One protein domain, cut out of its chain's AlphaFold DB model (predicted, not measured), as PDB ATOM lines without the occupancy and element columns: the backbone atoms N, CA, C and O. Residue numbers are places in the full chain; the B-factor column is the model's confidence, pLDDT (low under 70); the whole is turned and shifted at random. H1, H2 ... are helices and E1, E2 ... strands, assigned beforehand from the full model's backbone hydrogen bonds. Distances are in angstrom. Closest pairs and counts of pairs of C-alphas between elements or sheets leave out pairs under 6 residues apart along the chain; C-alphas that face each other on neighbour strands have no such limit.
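AT A GLANCE: This is residues 42 to 86, 107 to 136 and 176 to 229 of the 986 residues of an uncharacterized protein of Macrophomina phaseolina (strain MS6) (UniProt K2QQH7). A wall of four parallel strands, E1 to E4, has one face bare, while H1, H2, H3 and H4 gather on the side of its other face, with H3 and H4 grazing it. From E4 the chain runs past the strands' ends into an arm with H5 and H6, where residues 198 to 205 stick out, and H7 then folds back to end near H4. The printed part has 129 residues, with seven named helices and four named strands in the order E1 H1 E2 H2 H3 E3 H4 E4 H5 H6 H7; the class is mixed, helices and strands. The whole is compact, with a radius of gyration of the C-alphas of 15.4 A and spans of 48 by 36 by 25 A.

IN THESE COORDINATES: The sheet's order is E1, residues 46 to 50, 13.7 A long; E2, 70 to 75, 14.5 A; E3, 124 to 128, 13.6 A; and E4, 190 to 194, 12.9 A. E1 begins at C-alpha 46, (48.782, 26.566, -37.533). The helices are H1, residues 55 to 64, 14.0 A; H2, 110 to 113, 5.1 A; H3, 118 to 121, 5.8 A; H4, 178 to 184, 10.2 A; H5, 200 to 205, 8.5 A; H6, 208 to 213, 7.4 A; and H7, 217 to 229, 18.2 A, ending at C-alpha 229, (42.263, 18.450, -57.851).

HOW THE PARTS SIT: E1 and E2 are parallel at 20 degrees, with N 49 and O 72 2.8 A apart, within hydrogen-bond range. E2 and E3 are parallel at 3 degrees, with N 73 and O 126 at 2.8 A. E3 and E4 are parallel at 18 degrees, with N 192 and O 125 at 2.8 A. E1, H1 and E2 form a strand-helix-strand unit, two parallel neighbour strands with a helix between, and its crossover is right-handed. H1 is not on the sheet. H4 only grazes the sheet with residues 178 to 182; H3, only just on it with 5 pairs of C-alphas within 10 A, also only grazes it. H4 touches H3, closest C-alphas Trp 119 and Arg 184, 5.7 A, and H2, closest C-alphas Trp 110 and Val 178, 7.6 A. H4 and H7 are close but not clearly touching, the closest C-alphas, Thr 179 and Gly 228, 5.5 A apart, at a shallow tilt of 10 degrees, the same way. H6 and H7 only just touch, with 3 pairs of C-alphas within 8 A, only at the corner, through residues 217 to 218 of H7; the closest C-alphas, Cys 212 and Ser 218, are 5.8 A apart. H5 and H6 are apart. Every O i to N i+4 pair is within hydrogen-bond range in H1, H4, H5, H6 and H7; H2 and H3 are too short for such a pair.

THE WHOLE: The C-alphas farthest apart, Gly 42 and Glu 214, are 49.6 A apart. Residues 87 to 106 and 137 to 175 are not printed, with C-alpha gaps of 10.0 A and 13.1 A. The links printed whole are tight. Mean pLDDT of the printed part is 77.4; 44 residues are under 70, among them 77 to 86 and 196 to 219.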
ATOM      1  N   GLY A  42      57.003  34.124 -35.447       96.81
ATOM      2  CA  GLY A  42      57.615  32.936 -36.043       96.81
ATOM      3  C   GLY A  42      57.200  31.609 -35.386       96.81
ATOM      4  O   GLY A  42      57.569  30.546 -35.891       96.81
ATOM      5  N   ARG A  43      56.474  31.648 -34.261       97.25
ATOM      6  CA  ARG A  43      56.049  30.468 -33.487       97.25
ATOM      7  C   ARG A  43      54.693  29.924 -33.942       97.25
ATOM      8  O   ARG A  43      54.437  28.732 -33.759       97.25
ATOM      9  N   VAL A  44      53.842  30.754 -34.549       97.50
ATOM     10  CA  VAL A  44      52.523  30.333 -35.047       97.50
ATOM     11  C   VAL A  44      52.691  29.557 -36.351       97.50
ATOM     12  O   VAL A  44      53.044  30.118 -37.382       97.50
ATOM     13  N   ARG A  45      52.448  28.243 -36.297       97.50
ATOM     14  CA  ARG A  45      52.531  27.347 -37.468       97.50
ATOM     15  C   ARG A  45      51.182  26.923 -38.020       97.50
ATOM     16  O   ARG A  45      51.111  26.552 -39.188       97.50
ATOM     17  N   ARG A  46      50.139  26.973 -37.187       96.69
ATOM     18  CA  ARG A  46      48.782  26.566 -37.533       96.69
ATOM     19  C   ARG A  46      47.769  27.592 -37.061       96.69
ATOM     20  O   ARG A  46      47.871  28.051 -35.927       96.69
ATOM     21  N   LEU A  47      46.787  27.878 -37.907       96.75
ATOM     22  CA  LEU A  47      45.668  28.756 -37.599       96.75
ATOM     23  C   LEU A  47      44.377  28.186 -38.196       96.75
ATOM     24  O   LEU A  47      44.414  27.531 -39.240       96.75
ATOM     25  N   THR A  48      43.250  28.420 -37.531       94.56
ATOM     26  CA  THR A  48      41.915  28.090 -38.040       94.56
ATOM     27  C   THR A  48      41.160  29.379 -38.305       94.56
ATOM     28  O   THR A  48      41.084  30.229 -37.422       94.56
ATOM     29  N   MET A  49      40.613  29.499 -39.511       93.44
ATOM     30  CA  MET A  49      39.833  30.642 -39.964       93.44
ATOM     31  C   MET A  49      38.353  30.289 -39.963       93.44
ATOM     32  O   MET A  49      37.958  29.186 -40.337       93.44
ATOM     33  N   SER A  50      37.549  31.258 -39.552       90.06
ATOM     34  CA  SER A  50      36.087  31.196 -39.545       90.06
ATOM     35  C   SER A  50      35.503  32.138 -40.594       90.06
ATOM     36  O   SER A  50      36.156  33.115 -40.959       90.06
ATOM     37  N   HIS A  51      34.280  31.869 -41.054       85.69
ATOM     38  CA  HIS A  51      33.564  32.618 -42.104       85.69
ATOM     39  C   HIS A  51      33.383  34.123 -41.841       85.69
ATOM     40  O   HIS A  51      33.040  34.867 -42.755       85.69
ATOM     41  N   TRP A  52      33.587  34.598 -40.610       87.19
ATOM     42  CA  TRP A  52      33.477  36.021 -40.280       87.19
ATOM     43  C   TRP A  52      34.781  36.818 -40.420       87.19
ATOM     44  O   TRP A  52      34.694  38.046 -40.373       87.19
ATOM     45  N   HIS A  53      35.943  36.169 -40.576       90.25
ATOM     46  CA  HIS A  53      37.220  36.870 -40.788       90.25
ATOM     47  C   HIS A  53      37.177  37.630 -42.104       90.25
ATOM     48  O   HIS A  53      36.639  37.094 -43.060       90.25
ATOM     49  N   THR A  54      37.733  38.833 -42.167       91.31
ATOM     50  CA  THR A  54      37.662  39.695 -43.357       91.31
ATOM     51  C   THR A  54      38.907  39.568 -44.236       91.31
ATOM     52  O   THR A  54      39.824  38.801 -43.930       91.31
ATOM     53  N   ARG A  55      38.972  40.315 -45.344       91.62
ATOM     54  CA  ARG A  55      40.134  40.308 -46.243       91.62
ATOM     55  C   ARG A  55      41.363  40.822 -45.523       91.62
ATOM     56  O   ARG A  55      42.433  40.221 -45.620       91.62
ATOM     57  N   GLU A  56      41.172  41.888 -44.757       94.19
ATOM     58  CA  GLU A  56      42.208  42.510 -43.945       94.19
ATOM     59  C   GLU A  56      42.775  41.520 -42.925       94.19
ATOM     60  O   GLU A  56      43.955  41.585 -42.599       94.19
ATOM     61  N   ASP A  57      41.976  40.559 -42.448       95.62
ATOM     62  CA  ASP A  57      42.478  39.504 -41.571       95.62
ATOM     63  C   ASP A  57      43.404  38.527 -42.314       95.62
ATOM     64  O   ASP A  57      44.430  38.126 -41.759       95.62
ATOM     65  N   PHE A  58      43.111  38.175 -43.571       95.62
ATOM     66  CA  PHE A  58      44.018  37.360 -44.394       95.62
ATOM     67  C   PHE A  58      45.291  38.116 -44.787       95.62
ATOM     68  O   PHE A  58      46.377  37.533 -44.740       95.62
ATOM     69  N   GLU A  59      45.179  39.400 -45.132       96.12
ATOM     70  CA  GLU A  59      46.327  40.281 -45.389       96.12
ATOM     71  C   GLU A  59      47.197  40.408 -44.132       96.12
ATOM     72  O   GLU A  59      48.410  40.186 -44.183       96.12
ATOM     73  N   TRP A  60      46.575  40.616 -42.968       97.62
ATOM     74  CA  TRP A  60      47.271  40.652 -41.686       97.62
ATOM     75  C   TRP A  60      47.998  39.334 -41.397       97.62
ATOM     76  O   TRP A  60      49.153  39.360 -40.967       97.62
ATOM     77  N   ILE A  61      47.372  38.181 -41.663       97.69
ATOM     78  CA  ILE A  61      48.014  36.865 -41.524       97.69
ATOM     79  C   ILE A  61      49.211  36.740 -42.472       97.69
ATOM     80  O   ILE A  61      50.262  36.230 -42.060       97.69
ATOM     81  N   ASP A  62      49.077  37.171 -43.728       97.50
ATOM     82  CA  ASP A  62      50.160  37.112 -44.713       97.50
ATOM     83  C   ASP A  62      51.392  37.884 -44.223       97.50
ATOM     84  O   ASP A  62      52.496  37.330 -44.174       97.50
ATOM     85  N   GLU A  63      51.183  39.113 -43.751       97.75
ATOM     86  CA  GLU A  63      52.240  40.018 -43.291       97.75
ATOM     87  C   GLU A  63      52.840  39.624 -41.936       97.75
ATOM     88  O   GLU A  63      54.058  39.718 -41.730       97.75
ATOM     89  N   ASN A  64      51.999  39.182 -40.999       98.25
ATOM     90  CA  ASN A  64      52.403  39.023 -39.607       98.25
ATOM     91  C   ASN A  64      52.778  37.596 -39.242       98.25
ATOM     92  O   ASN A  64      53.563  37.450 -38.319       98.25
ATOM     93  N   LEU A  65      52.328  36.555 -39.951       98.12
ATOM     94  CA  LEU A  65      52.590  35.153 -39.580       98.12
ATOM     95  C   LEU A  65      53.470  34.413 -40.612       98.12
ATOM     96  O   LEU A  65      53.019  33.445 -41.229       98.12
ATOM     97  N   PRO A  66      54.751  34.796 -40.799       97.44
ATOM     98  CA  PRO A  66      55.591  34.298 -41.898       97.44
ATOM     99  C   PRO A  66      55.867  32.785 -41.861       97.44
ATOM    100  O   PRO A  66      56.143  32.189 -42.900       97.44
ATOM    101  N   ASN A  67      55.775  32.161 -40.682       97.69
ATOM    102  CA  ASN A  67      56.004  30.725 -40.483       97.69
ATOM    103  C   ASN A  67      54.705  29.902 -40.443       97.69
ATOM    104  O   ASN A  67      54.739  28.725 -40.071       97.69
ATOM    105  N   LEU A  68      53.567  30.498 -40.809       98.00
ATOM    106  CA  LEU A  68      52.301  29.786 -40.900       98.00
ATOM    107  C   LEU A  68      52.345  28.803 -42.076       98.00
ATOM    108  O   LEU A  68      52.355  29.209 -43.237       98.00
ATOM    109  N   THR A  69      52.371  27.511 -41.759       97.94
ATOM    110  CA  THR A  69      52.419  26.410 -42.735       97.94
ATOM    111  C   THR A  69      51.101  25.649 -42.822       97.94
ATOM    112  O   THR A  69      50.916  24.843 -43.729       97.94
ATOM    113  N   GLU A  70      50.192  25.847 -41.872       97.69
ATOM    114  CA  GLU A  70      48.955  25.086 -41.748       97.69
ATOM    115  C   GLU A  70      47.759  26.036 -41.578       97.69
ATOM    116  O   GLU A  70      47.708  26.790 -40.606       97.69
ATOM    117  N   LEU A  71      46.785  25.996 -42.493       96.31
ATOM    118  CA  LEU A  71      45.603  26.863 -42.430       96.31
ATOM    119  C   LEU A  71      44.311  26.066 -42.578       96.31
ATOM    120  O   LEU A  71      44.080  25.409 -43.594       96.31
ATOM    121  N   ASP A  72      43.475  26.104 -41.550       95.00
ATOM    122  CA  ASP A  72      42.188  25.424 -41.535       95.00
ATOM    123  C   ASP A  72      41.080  26.384 -41.978       95.00
ATOM    124  O   ASP A  72      40.688  27.270 -41.229       95.00
ATOM    125  N   LEU A  73      40.615  26.202 -43.212       92.62
ATOM    126  CA  LEU A  73      39.544  26.949 -43.873       92.62
ATOM    127  C   LEU A  73      38.207  26.197 -43.803       92.62
ATOM    128  O   LEU A  73      37.273  26.531 -44.522       92.62
ATOM    129  N   SER A  74      38.100  25.150 -42.980       88.50
ATOM    130  CA  SER A  74      36.911  24.293 -42.972       88.50
ATOM    131  C   SER A  74      35.650  24.954 -42.410       88.50
ATOM    132  O   SER A  74      34.576  24.371 -42.489       88.50
ATOM    133  N   ASP A  75      35.744  26.153 -41.846       84.94
ATOM    134  CA  ASP A  75      34.563  26.922 -41.454       84.94
ATOM    135  C   ASP A  75      34.201  28.022 -42.465       84.94
ATOM    136  O   ASP A  75      33.133  28.622 -42.366       84.94
ATOM    137  N   LEU A  76      35.035  28.258 -43.485       82.62
ATOM    138  CA  LEU A  76      34.684  29.135 -44.597       82.62
ATOM    139  C   LEU A  76      33.671  28.398 -45.471       82.62
ATOM    140  O   LEU A  76      34.026  27.575 -46.309       82.62
ATOM    141  N   GLN A  77      32.389  28.649 -45.224       69.50
ATOM    142  CA  GLN A  77      31.347  28.244 -46.156       69.50
ATOM    143  C   GLN A  77      31.583  29.001 -47.470       69.50
ATOM    144  O   GLN A  77      31.930  30.179 -47.431       69.50
ATOM    145  N   ASP A  78      31.407  28.329 -48.611       59.28
ATOM    146  CA  ASP A  78      31.768  28.773 -49.975       59.28
ATOM    147  C   ASP A  78      31.150  30.111 -50.441       59.28
ATOM    148  O   ASP A  78      31.287  30.493 -51.601       59.28
ATOM    149  N   MET A  79      30.472  30.858 -49.572       54.00
ATOM    150  CA  MET A  79      29.871  32.133 -49.905       54.00
ATOM    151  C   MET A  79      30.300  33.220 -48.932       54.00
ATOM    152  O   MET A  79      29.805  33.325 -47.814       54.00
ATOM    153  N   ILE A  80      31.133  34.097 -49.492       56.00
ATOM    154  CA  ILE A  80      31.226  35.505 -49.147       56.00
ATOM    155  C   ILE A  80      31.970  35.756 -47.843       56.00
ATOM    156  O   ILE A  80      31.412  35.777 -46.745       56.00
ATOM    157  N   ILE A  81      33.239  36.092 -48.009       57.91
ATOM    158  CA  ILE A  81      33.941  36.818 -46.980       57.91
ATOM    159  C   ILE A  81      33.537  38.290 -47.128       57.91
ATOM    160  O   ILE A  81      33.662  38.873 -48.204       57.91
ATOM    161  N   CYS A  82      32.927  38.871 -46.095       58.41
ATOM    162  CA  CYS A  82      32.487  40.265 -46.180       58.41
ATOM    163  C   CYS A  82      33.575  41.181 -45.654       58.41
ATOM    164  O   CYS A  82      34.093  40.938 -44.563       58.41
ATOM    165  N   ASP A  83      33.830  42.261 -46.378       62.56
ATOM    166  CA  ASP A  83      34.634  43.362 -45.877       62.56
ATOM    167  C   ASP A  83      33.942  43.995 -44.670       62.56
ATOM    168  O   ASP A  83      32.709  44.113 -44.583       62.56
ATOM    169  N   GLY A  84      34.764  44.320 -43.676       61.00
ATOM    170  CA  GLY A  84      34.329  44.891 -42.415       61.00
ATOM    171  C   GLY A  84      33.735  46.269 -42.649       61.00
ATOM    172  O   GLY A  84      34.482  47.221 -42.804       61.00
ATOM    173  N   ASN A  85      32.404  46.333 -42.731       53.47
ATOM    174  CA  ASN A  85      31.498  47.462 -42.462       53.47
ATOM    175  C   ASN A  85      30.231  47.266 -43.302       53.47
ATOM    176  O   ASN A  85      29.928  48.058 -44.192       53.47
ATOM    177  N   ILE A  86      29.467  46.203 -43.033       55.44
ATOM    178  CA  ILE A  86      28.049  46.252 -43.399       55.44
ATOM    179  C   ILE A  86      27.446  47.216 -42.373       55.44
ATOM    180  O   ILE A  86      27.477  46.874 -41.194       55.44
ATOM    181  N   TYR A 107      31.986  42.745 -50.926       64.50
ATOM    182  CA  TYR A 107      32.250  41.315 -51.004       64.50
ATOM    183  C   TYR A 107      33.499  41.136 -51.840       64.50
ATOM    184  O   TYR A 107      33.462  41.342 -53.054       64.50
ATOM    185  N   PHE A 108      34.595  40.762 -51.195       71.50
ATOM    186  CA  PHE A 108      35.772  40.361 -51.931       71.50
ATOM    187  C   PHE A 108      35.611  38.926 -52.407       71.50
ATOM    188  O   PHE A 108      35.105  38.035 -51.716       71.50
ATOM    189  N   THR A 109      36.035  38.709 -53.639       77.88
ATOM    190  CA  THR A 109      36.047  37.398 -54.266       77.88
ATOM    191  C   THR A 109      37.278  36.626 -53.811       77.88
ATOM    192  O   THR A 109      38.327  37.197 -53.503       77.88
ATOM    193  N   TRP A 110      37.200  35.294 -53.839       80.94
ATOM    194  CA  TRP A 110      38.362  34.437 -53.603       80.94
ATOM    195  C   TRP A 110      39.560  34.803 -54.485       80.94
ATOM    196  O   TRP A 110      40.696  34.670 -54.040       80.94
ATOM    197  N   SER A 111      39.333  35.333 -55.692       81.75
ATOM    198  CA  SER A 111      40.398  35.824 -56.572       81.75
ATOM    199  C   SER A 111      41.273  36.900 -55.917       81.75
ATOM    200  O   SER A 111      42.492  36.859 -56.077       81.75
ATOM    201  N   GLU A 112      40.704  37.799 -55.112       86.62
ATOM    202  CA  GLU A 112      41.479  38.823 -54.406       86.62
ATOM    203  C   GLU A 112      42.360  38.192 -53.327       86.62
ATOM    204  O   GLU A 112      43.562  38.458 -53.267       86.62
ATOM    205  N   VAL A 113      41.805  37.254 -52.554       87.25
ATOM    206  CA  VAL A 113      42.563  36.527 -51.526       87.25
ATOM    207  C   VAL A 113      43.646  35.669 -52.152       87.25
ATOM    208  O   VAL A 113      44.746  35.597 -51.617       87.25
ATOM    209  N   THR A 114      43.388  35.036 -53.300       88.94
ATOM    210  CA  THR A 114      44.357  34.150 -53.969       88.94
ATOM    211  C   THR A 114      45.642  34.863 -54.396       88.94
ATOM    212  O   THR A 114      46.639  34.195 -54.675       88.94
ATOM    213  N   SER A 115      45.650  36.202 -54.421       92.00
ATOM    214  CA  SER A 115      46.840  37.006 -54.717       92.00
ATOM    215  C   SER A 115      47.836  37.114 -53.551       92.00
ATOM    216  O   SER A 115      48.985  37.508 -53.769       92.00
ATOM    217  N   LEU A 116      47.436  36.737 -52.331       94.88
ATOM    218  CA  LEU A 116      48.283  36.813 -51.138       94.88
ATOM    219  C   LEU A 116      49.452  35.819 -51.195       94.88
ATOM    220  O   LEU A 116      49.318  34.687 -51.671       94.88
ATOM    221  N   LYS A 117      50.606  36.206 -50.634       96.62
ATOM    222  CA  LYS A 117      51.805  35.343 -50.576       96.62
ATOM    223  C   LYS A 117      51.632  34.185 -49.593       96.62
ATOM    224  O   LYS A 117      52.373  33.199 -49.658       96.62
ATOM    225  N   LEU A 118      50.627  34.285 -48.726       96.19
ATOM    226  CA  LEU A 118      50.215  33.296 -47.740       96.19
ATOM    227  C   LEU A 118      50.086  31.902 -48.357       96.19
ATOM    228  O   LEU A 118      50.563  30.929 -47.780       96.19
ATOM    229  N   TRP A 119      49.499  31.788 -49.545       96.38
ATOM    230  CA  TRP A 119      49.207  30.489 -50.154       96.38
ATOM    231  C   TRP A 119      50.470  29.708 -50.511       96.38
ATOM    232  O   TRP A 119      50.577  28.522 -50.195       96.38
ATOM    233  N   ALA A 120      51.487  30.383 -51.051       96.50
ATOM    234  CA  ALA A 120      52.734  29.754 -51.482       96.50
ATOM    235  C   ALA A 120      53.529  29.102 -50.328       96.50
ATOM    236  O   ALA A 120      54.386  28.245 -50.569       96.50
ATOM    237  N   ARG A 121      53.260  29.479 -49.067       96.81
ATOM    238  CA  ARG A 121      53.935  28.913 -47.883       96.81
ATOM    239  C   ARG A 121      53.181  27.775 -47.193       96.81
ATOM    240  O   ARG A 121      53.795  27.080 -46.381       96.81
ATOM    241  N   LEU A 122      51.904  27.552 -47.501       97.81
ATOM    242  CA  LEU A 122      51.115  26.531 -46.813       97.81
ATOM    243  C   LEU A 122      51.536  25.118 -47.232       97.81
ATOM    244  O   LEU A 122      51.550  24.766 -48.407       97.81
ATOM    245  N   GLU A 123      51.849  24.288 -46.239       97.50
ATOM    246  CA  GLU A 123      52.113  22.857 -46.384       97.50
ATOM    247  C   GLU A 123      50.868  22.002 -46.123       97.50
ATOM    248  O   GLU A 123      50.784  20.871 -46.619       97.50
ATOM    249  N   LYS A 124      49.898  22.510 -45.352       96.69
ATOM    250  CA  LYS A 124      48.632  21.821 -45.095       96.69
ATOM    251  C   LYS A 124      47.450  22.777 -45.091       96.69
ATOM    252  O   LYS A 124      47.487  23.811 -44.431       96.69
ATOM    253  N   ILE A 125      46.384  22.384 -45.780       95.62
ATOM    254  CA  ILE A 125      45.117  23.117 -45.790       95.62
ATOM    255  C   ILE A 125      43.997  22.169 -45.400       95.62
ATOM    256  O   ILE A 125      43.971  21.018 -45.844       95.62
ATOM    257  N   TRP A 126      43.081  22.654 -44.568       94.31
ATOM    258  CA  TRP A 126      41.798  22.003 -44.341       94.31
ATOM    259  C   TRP A 126      40.742  22.806 -45.068       94.31
ATOM    260  O   TRP A 126      40.688  24.018 -44.914       94.31
ATOM    261  N   VAL A 127      39.912  22.126 -45.834       91.25
ATOM    262  CA  VAL A 127      38.798  22.726 -46.559       91.25
ATOM    263  C   VAL A 127      37.542  21.974 -46.172       91.25
ATOM    264  O   VAL A 127      37.596  20.778 -45.865       91.25
ATOM    265  N   ARG A 128      36.413  22.668 -46.146       82.75
ATOM    266  CA  ARG A 128      35.107  22.044 -45.983       82.75
ATOM    267  C   ARG A 128      34.353  22.275 -47.262       82.75
ATOM    268  O   ARG A 128      34.252  23.411 -47.696       82.75
ATOM    269  N   HIS A 129      33.813  21.192 -47.799       69.00
ATOM    270  CA  HIS A 129      33.206  21.195 -49.119       69.00
ATOM    271  C   HIS A 129      34.175  21.643 -50.219       69.00
ATOM    272  O   HIS A 129      35.271  22.147 -50.000       69.00
ATOM    273  N   TRP A 130      33.810  21.283 -51.434       67.38
ATOM    274  CA  TRP A 130      34.630  21.481 -52.607       67.38
ATOM    275  C   TRP A 130      33.684  21.685 -53.776       67.38
ATOM    276  O   TRP A 130      32.983  20.747 -54.172       67.38
ATOM    277  N   GLY A 131      33.663  22.912 -54.294       55.16
ATOM    278  CA  GLY A 131      33.246  23.243 -55.658       55.16
ATOM    279  C   GLY A 131      31.879  22.723 -56.105       55.16
ATOM    280  O   GLY A 131      31.722  22.405 -57.279       55.16
ATOM    281  N   CYS A 132      30.887  22.589 -55.220       55.66
ATOM    282  CA  CYS A 132      29.536  22.280 -55.685       55.66
ATOM    283  C   CYS A 132      28.739  23.570 -55.873       55.66
ATOM    284  O   CYS A 132      27.894  23.920 -55.050       55.66
ATOM    285  N   ASP A 133      28.977  24.248 -56.997       53.09
ATOM    286  CA  ASP A 133      28.223  25.442 -57.400       53.09
ATOM    287  C   ASP A 133      26.707  25.187 -57.438       53.09
ATOM    288  O   ASP A 133      25.916  26.085 -57.156       53.09
ATOM    289  N   ARG A 134      26.290  23.940 -57.716       50.59
ATOM    290  CA  ARG A 134      24.880  23.510 -57.695       50.59
ATOM    291  C   ARG A 134      24.276  23.447 -56.288       50.59
ATOM    292  O   ARG A 134      23.105  23.770 -56.137       50.59
ATOM    293  N   LEU A 135      25.047  23.086 -55.257       43.38
ATOM    294  CA  LEU A 135      24.578  23.152 -53.858       43.38
ATOM    295  C   LEU A 135      24.481  24.600 -53.350       43.38
ATOM    296  O   LEU A 135      23.811  24.865 -52.352       43.38
ATOM    297  N   ASN A 136      25.127  25.531 -54.053       47.56
ATOM    298  CA  ASN A 136      25.071  26.962 -53.784       47.56
ATOM    299  C   ASN A 136      23.926  27.670 -54.528       47.56
ATOM    300  O   ASN A 136      23.765  28.883 -54.363       47.56
ATOM    301  N   SER A 176      36.589  30.879 -58.958       58.81
ATOM    302  CA  SER A 176      36.571  31.713 -57.754       58.81
ATOM    303  C   SER A 176      36.289  30.881 -56.504       58.81
ATOM    304  O   SER A 176      35.615  31.347 -55.593       58.81
ATOM    305  N   ASP A 177      36.727  29.632 -56.484       75.12
ATOM    306  CA  ASP A 177      36.481  28.660 -55.443       75.12
ATOM    307  C   ASP A 177      37.796  28.296 -54.736       75.12
ATOM    308  O   ASP A 177      38.903  28.734 -55.069       75.12
ATOM    309  N   VAL A 178      37.666  27.433 -53.737       80.19
ATOM    310  CA  VAL A 178      38.783  26.870 -52.976       80.19
ATOM    311  C   VAL A 178      39.809  26.148 -53.872       80.19
ATOM    312  O   VAL A 178      40.974  26.003 -53.488       80.19
ATOM    313  N   THR A 179      39.440  25.725 -55.084       84.50
ATOM    314  CA  THR A 179      40.372  25.065 -56.010       84.50
ATOM    315  C   THR A 179      41.402  26.041 -56.564       84.50
ATOM    316  O   THR A 179      42.581  25.682 -56.648       84.50
ATOM    317  N   GLY A 180      41.006  27.294 -56.813       86.12
ATOM    318  CA  GLY A 180      41.927  28.365 -57.194       86.12
ATOM    319  C   GLY A 180      43.004  28.608 -56.131       86.12
ATOM    320  O   GLY A 180      44.177  28.791 -56.461       86.12
ATOM    321  N   ILE A 181      42.643  28.516 -54.847       90.06
ATOM    322  CA  ILE A 181      43.591  28.627 -53.725       90.06
ATOM    323  C   ILE A 181      44.594  27.477 -53.746       90.06
ATOM    324  O   ILE A 181      45.796  27.696 -53.608       90.06
ATOM    325  N   ILE A 182      44.115  26.247 -53.931       91.81
ATOM    326  CA  ILE A 182      44.961  25.049 -53.913       91.81
ATOM    327  C   ILE A 182      46.017  25.112 -55.021       91.81
ATOM    328  O   ILE A 182      47.181  24.808 -54.750       91.81
ATOM    329  N   GLY A 183      45.653  25.627 -56.200       92.56
ATOM    330  CA  GLY A 183      46.589  25.884 -57.300       92.56
ATOM    331  C   GLY A 183      47.699  26.883 -56.968       92.56
ATOM    332  O   GLY A 183      48.790  26.800 -57.531       92.56
ATOM    333  N   ARG A 184      47.474  27.797 -56.015       94.44
ATOM    334  CA  ARG A 184      48.481  28.765 -55.540       94.44
ATOM    335  C   ARG A 184      49.374  28.223 -54.427       94.44
ATOM    336  O   ARG A 184      50.366  28.859 -54.070       94.44
ATOM    337  N   CYS A 185      49.054  27.060 -53.866       95.88
ATOM    338  CA  CYS A 185      49.779  26.516 -52.725       95.88
ATOM    339  C   CYS A 185      50.964  25.651 -53.163       95.88
ATOM    340  O   CYS A 185      50.955  24.432 -53.022       95.88
ATOM    341  N   GLU A 186      52.026  26.282 -53.665       95.94
ATOM    342  CA  GLU A 186      53.209  25.600 -54.220       95.94
ATOM    343  C   GLU A 186      53.841  24.565 -53.275       95.94
ATOM    344  O   GLU A 186      54.403  23.563 -53.726       95.94
ATOM    345  N   LYS A 187      53.731  24.766 -51.955       97.19
ATOM    346  CA  LYS A 187      54.279  23.870 -50.924       97.19
ATOM    347  C   LYS A 187      53.257  22.912 -50.313       97.19
ATOM    348  O   LYS A 187      53.632  22.172 -49.401       97.19
ATOM    349  N   LEU A 188      52.015  22.876 -50.800       96.69
ATOM    350  CA  LEU A 188      50.954  22.061 -50.215       96.69
ATOM    351  C   LEU A 188      51.319  20.581 -50.271       96.69
ATOM    352  O   LEU A 188      51.327  19.964 -51.326       96.69
ATOM    353  N   ARG A 189      51.587  19.980 -49.115       96.25
ATOM    354  CA  ARG A 189      51.898  18.551 -48.981       96.25
ATOM    355  C   ARG A 189      50.668  17.742 -48.626       96.25
ATOM    356  O   ARG A 189      50.568  16.595 -49.061       96.25
ATOM    357  N   THR A 190      49.776  18.309 -47.818       95.06
ATOM    358  CA  THR A 190      48.589  17.619 -47.312       95.06
ATOM    359  C   THR A 190      47.344  18.465 -47.510       95.06
ATOM    360  O   THR A 190      47.282  19.601 -47.054       95.06
ATOM    361  N   LEU A 191      46.322  17.884 -48.116       94.12
ATOM    362  CA  LEU A 191      45.000  18.482 -48.210       94.12
ATOM    363  C   LEU A 191      44.032  17.672 -47.353       94.12
ATOM    364  O   LEU A 191      43.887  16.470 -47.557       94.12
ATOM    365  N   ALA A 192      43.378  18.315 -46.396       92.75
ATOM    366  CA  ALA A 192      42.361  17.697 -45.560       92.75
ATOM    367  C   ALA A 192      40.971  18.182 -45.982       92.75
ATOM    368  O   ALA A 192      40.663  19.361 -45.852       92.75
ATOM    369  N   ILE A 193      40.129  17.275 -46.465       89.75
ATOM    370  CA  ILE A 193      38.766  17.580 -46.900       89.75
ATOM    371  C   ILE A 193      37.812  17.131 -45.796       89.75
ATOM    372  O   ILE A 193      37.700  15.934 -45.507       89.75
ATOM    373  N   ARG A 194      37.147  18.095 -45.157       85.75
ATOM    374  CA  ARG A 194      36.099  17.850 -44.164       85.75
ATOM    375  C   ARG A 194      34.733  17.761 -44.819       85.75
ATOM    376  O   ARG A 194      34.446  18.466 -45.786       85.75
ATOM    377  N   GLY A 195      33.899  16.898 -44.253       75.62
ATOM    378  CA  GLY A 195      32.506  16.807 -44.652       75.62
ATOM    379  C   GLY A 195      31.638  17.951 -44.153       75.62
ATOM    380  O   GLY A 195      32.100  18.763 -43.348       75.62
ATOM    381  N   PRO A 196      30.363  17.990 -44.581       65.56
ATOM    382  CA  PRO A 196      29.357  18.816 -43.935       65.56
ATOM    383  C   PRO A 196      29.338  18.547 -42.432       65.56
ATOM    384  O   PRO A 196      29.532  17.405 -41.999       65.56
ATOM    385  N   SER A 197      29.108  19.618 -41.663       51.81
ATOM    386  CA  SER A 197      28.911  19.568 -40.215       51.81
ATOM    387  C   SER A 197      27.856  18.525 -39.853       51.81
ATOM    388  O   SER A 197      26.902  18.293 -40.592       51.81
ATOM    389  N   LEU A 198      28.054  17.904 -38.693       44.62
ATOM    390  CA  LEU A 198      27.190  16.877 -38.114       44.62
ATOM    391  C   LEU A 198      25.936  17.450 -37.435       44.62
ATOM    392  O   LEU A 198      25.194  16.683 -36.825       44.62
ATOM    393  N   ASP A 199      25.736  18.768 -37.463       48.06
ATOM    394  CA  ASP A 199      24.543  19.409 -36.911       48.06
ATOM    395  C   ASP A 199      23.309  18.937 -37.698       48.06
ATOM    396  O   ASP A 199      23.248  19.210 -38.894       48.06
ATOM    397  N   PRO A 200      22.344  18.228 -37.079       42.81
ATOM    398  CA  PRO A 200      21.143  17.730 -37.736       42.81
ATOM    399  C   PRO A 200      20.283  18.815 -38.382       42.81
ATOM    400  O   PRO A 200      19.611  18.492 -39.354       42.81
ATOM    401  N   ASP A 201      20.287  20.057 -37.895       43.56
ATOM    402  CA  ASP A 201      19.463  21.153 -38.418       43.56
ATOM    403  C   ASP A 201      20.116  21.823 -39.630       43.56
ATOM    404  O   ASP A 201      19.459  22.044 -40.659       43.56
ATOM    405  N   LEU A 202      21.441  22.002 -39.593       44.25
ATOM    406  CA  LEU A 202      22.224  22.222 -40.809       44.25
ATOM    407  C   LEU A 202      22.043  21.026 -41.751       44.25
ATOM    408  O   LEU A 202      21.680  21.206 -42.893       44.25
ATOM    409  N   ASN A 203      22.141  19.785 -41.299       42.06
ATOM    410  CA  ASN A 203      21.986  18.608 -42.156       42.06
ATOM    411  C   ASN A 203      20.541  18.421 -42.674       42.06
ATOM    412  O   ASN A 203      20.349  17.759 -43.691       42.06
ATOM    413  N   ARG A 204      19.522  18.992 -42.006       42.00
ATOM    414  CA  ARG A 204      18.105  19.043 -42.427       42.00
ATOM    415  C   ARG A 204      17.898  20.085 -43.517       42.00
ATOM    416  O   ARG A 204      17.348  19.744 -44.560       42.00
ATOM    417  N   SER A 205      18.389  21.305 -43.299       38.34
ATOM    418  CA  SER A 205      18.402  22.381 -44.306       38.34
ATOM    419  C   SER A 205      19.347  22.091 -45.478       38.34
ATOM    420  O   SER A 205      19.161  22.605 -46.578       38.34
ATOM    421  N   TRP A 206      20.321  21.214 -45.255       39.22
ATOM    422  CA  TRP A 206      21.294  20.742 -46.226       39.22
ATOM    423  C   TRP A 206      21.066  19.298 -46.632       39.22
ATOM    424  O   TRP A 206      22.008  18.712 -47.159       39.22
ATOM    425  N   ARG A 207      19.874  18.707 -46.410       38.91
ATOM    426  CA  ARG A 207      19.613  17.323 -46.830       38.91
ATOM    427  C   ARG A 207      19.978  17.222 -48.306       38.91
ATOM    428  O   ARG A 207      19.188  17.647 -49.150       38.91
ATOM    429  N   PRO A 208      21.091  16.545 -48.645       40.94
ATOM    430  CA  PRO A 208      21.389  16.248 -50.029       40.94
ATOM    431  C   PRO A 208      20.344  15.260 -50.542       40.94
ATOM    432  O   PRO A 208      20.285  14.996 -51.721       40.94
ATOM    433  N   ARG A 209      19.477  14.706 -49.681       37.22
ATOM    434  CA  ARG A 209      18.453  13.760 -50.097       37.22
ATOM    435  C   ARG A 209      17.578  14.336 -51.205       37.22
ATOM    436  O   ARG A 209      17.443  13.652 -52.188       37.22
ATOM    437  N   GLN A 210      17.076  15.569 -51.172       40.09
ATOM    438  CA  GLN A 210      16.210  15.990 -52.289       40.09
ATOM    439  C   GLN A 210      16.995  16.452 -53.533       40.09
ATOM    440  O   GLN A 210      16.631  16.082 -54.638       40.09
ATOM    441  N   ALA A 211      18.131  17.141 -53.363       39.59
ATOM    442  CA  ALA A 211      18.975  17.602 -54.480       39.59
ATOM    443  C   ALA A 211      19.978  16.550 -55.021       39.59
ATOM    444  O   ALA A 211      20.673  16.802 -56.000       39.59
ATOM    445  N   CYS A 212      20.129  15.405 -54.353       38.78
ATOM    446  CA  CYS A 212      21.027  14.305 -54.734       38.78
ATOM    447  C   CYS A 212      20.328  12.937 -54.815       38.78
ATOM    448  O   CYS A 212      21.001  11.989 -55.207       38.78
ATOM    449  N   LEU A 213      19.045  12.795 -54.434       41.03
ATOM    450  CA  LEU A 213      18.225  11.641 -54.863       41.03
ATOM    451  C   LEU A 213      17.854  11.764 -56.343       41.03
ATOM    452  O   LEU A 213      17.677  10.750 -57.004       41.03
ATOM    453  N   GLU A 214      17.787  12.985 -56.872       48.19
ATOM    454  CA  GLU A 214      17.943  13.213 -58.305       48.19
ATOM    455  C   GLU A 214      19.435  12.982 -58.615       48.19
ATOM    456  O   GLU A 214      20.281  13.793 -58.238       48.19
ATOM    457  N   ASP A 215      19.745  11.818 -59.195       43.25
ATOM    458  CA  ASP A 215      21.028  11.086 -59.344       43.25
ATOM    459  C   ASP A 215      22.327  11.875 -59.684       43.25
ATOM    460  O   ASP A 215      23.422  11.313 -59.731       43.25
ATOM    461  N   GLU A 216      22.274  13.188 -59.906       54.88
ATOM    462  CA  GLU A 216      23.416  13.991 -60.354       54.88
ATOM    463  C   GLU A 216      24.228  14.645 -59.221       54.88
ATOM    464  O   GLU A 216      25.394  14.987 -59.427       54.88
ATOM    465  N   GLY A 217      23.660  14.856 -58.029       58.75
ATOM    466  CA  GLY A 217      24.270  15.737 -57.016       58.75
ATOM    467  C   GLY A 217      25.532  15.184 -56.332       58.75
ATOM    468  O   GLY A 217      26.530  15.897 -56.175       58.75
ATOM    469  N   SER A 218      25.525  13.904 -55.953       62.44
ATOM    470  CA  SER A 218      26.675  13.249 -55.304       62.44
ATOM    471  C   SER A 218      27.832  13.056 -56.289       62.44
ATOM    472  O   SER A 218      28.985  13.362 -55.971       62.44
ATOM    473  N   HIS A 219      27.512  12.641 -57.519       68.00
ATOM    474  CA  HIS A 219      28.462  12.549 -58.618       68.00
ATOM    475  C   HIS A 219      29.046  13.919 -58.965       68.00
ATOM    476  O   HIS A 219      30.261  14.032 -59.093       68.00
ATOM    477  N   ALA A 220      28.225  14.973 -59.056       71.62
ATOM    478  CA  ALA A 220      28.700  16.329 -59.327       71.62
ATOM    479  C   ALA A 220      29.691  16.811 -58.264       71.62
ATOM    480  O   ALA A 220      30.729  17.365 -58.619       71.62
ATOM    481  N   HIS A 221      29.430  16.544 -56.980       70.12
ATOM    482  CA  HIS A 221      30.358  16.904 -55.910       70.12
ATOM    483  C   HIS A 221      31.687  16.138 -56.008       70.12
ATOM    484  O   HIS A 221      32.755  16.749 -55.967       70.12
ATOM    485  N   VAL A 222      31.642  14.816 -56.207       74.62
ATOM    486  CA  VAL A 222      32.848  13.990 -56.406       74.62
ATOM    487  C   VAL A 222      33.624  14.437 -57.642       74.62
ATOM    488  O   VAL A 222      34.841  14.608 -57.583       74.62
ATOM    489  N   CYS A 223      32.934  14.678 -58.753       78.69
ATOM    490  CA  CYS A 223      33.533  15.162 -59.987       78.69
ATOM    491  C   CYS A 223      34.127  16.558 -59.830       78.69
ATOM    492  O   CYS A 223      35.184  16.804 -60.399       78.69
ATOM    493  N   ALA A 224      33.511  17.452 -59.057       79.69
ATOM    494  CA  ALA A 224      34.078  18.761 -58.755       79.69
ATOM    495  C   ALA A 224      35.362  18.637 -57.922       79.69
ATOM    496  O   ALA A 224      36.365  19.262 -58.269       79.69
ATOM    497  N   VAL A 225      35.371  17.776 -56.894       81.62
ATOM    498  CA  VAL A 225      36.580  17.438 -56.112       81.62
ATOM    499  C   VAL A 225      37.684  16.934 -57.026       81.62
ATOM    500  O   VAL A 225      38.792  17.466 -57.032       81.62
ATOM    501  N   VAL A 226      37.377  15.914 -57.820       84.25
ATOM    502  CA  VAL A 226      38.349  15.249 -58.686       84.25
ATOM    503  C   VAL A 226      38.858  16.190 -59.765       84.25
ATOM    504  O   VAL A 226      40.068  16.315 -59.908       84.25
ATOM    505  N   LYS A 227      37.976  16.873 -60.502       85.94
ATOM    506  CA  LYS A 227      38.373  17.812 -61.563       85.94
ATOM    507  C   LYS A 227      39.122  19.006 -60.993       85.94
ATOM    508  O   LYS A 227      40.113  19.425 -61.577       85.94
ATOM    509  N   GLY A 228      38.691  19.525 -59.845       85.88
ATOM    510  CA  GLY A 228      39.379  20.613 -59.162       85.88
ATOM    511  C   GLY A 228      40.782  20.209 -58.721       85.88
ATOM    512  O   GLY A 228      41.717  20.982 -58.897       85.88
ATOM    513  N   LEU A 229      40.948  18.995 -58.189       88.56
ATOM    514  CA  LEU A 229      42.263  18.450 -57.851       88.56
ATOM    515  C   LEU A 229      43.096  18.148 -59.092       88.56
ATOM    516  O   LEU A 229      44.286  18.416 -59.102       88.56
TER     517      LEU A 229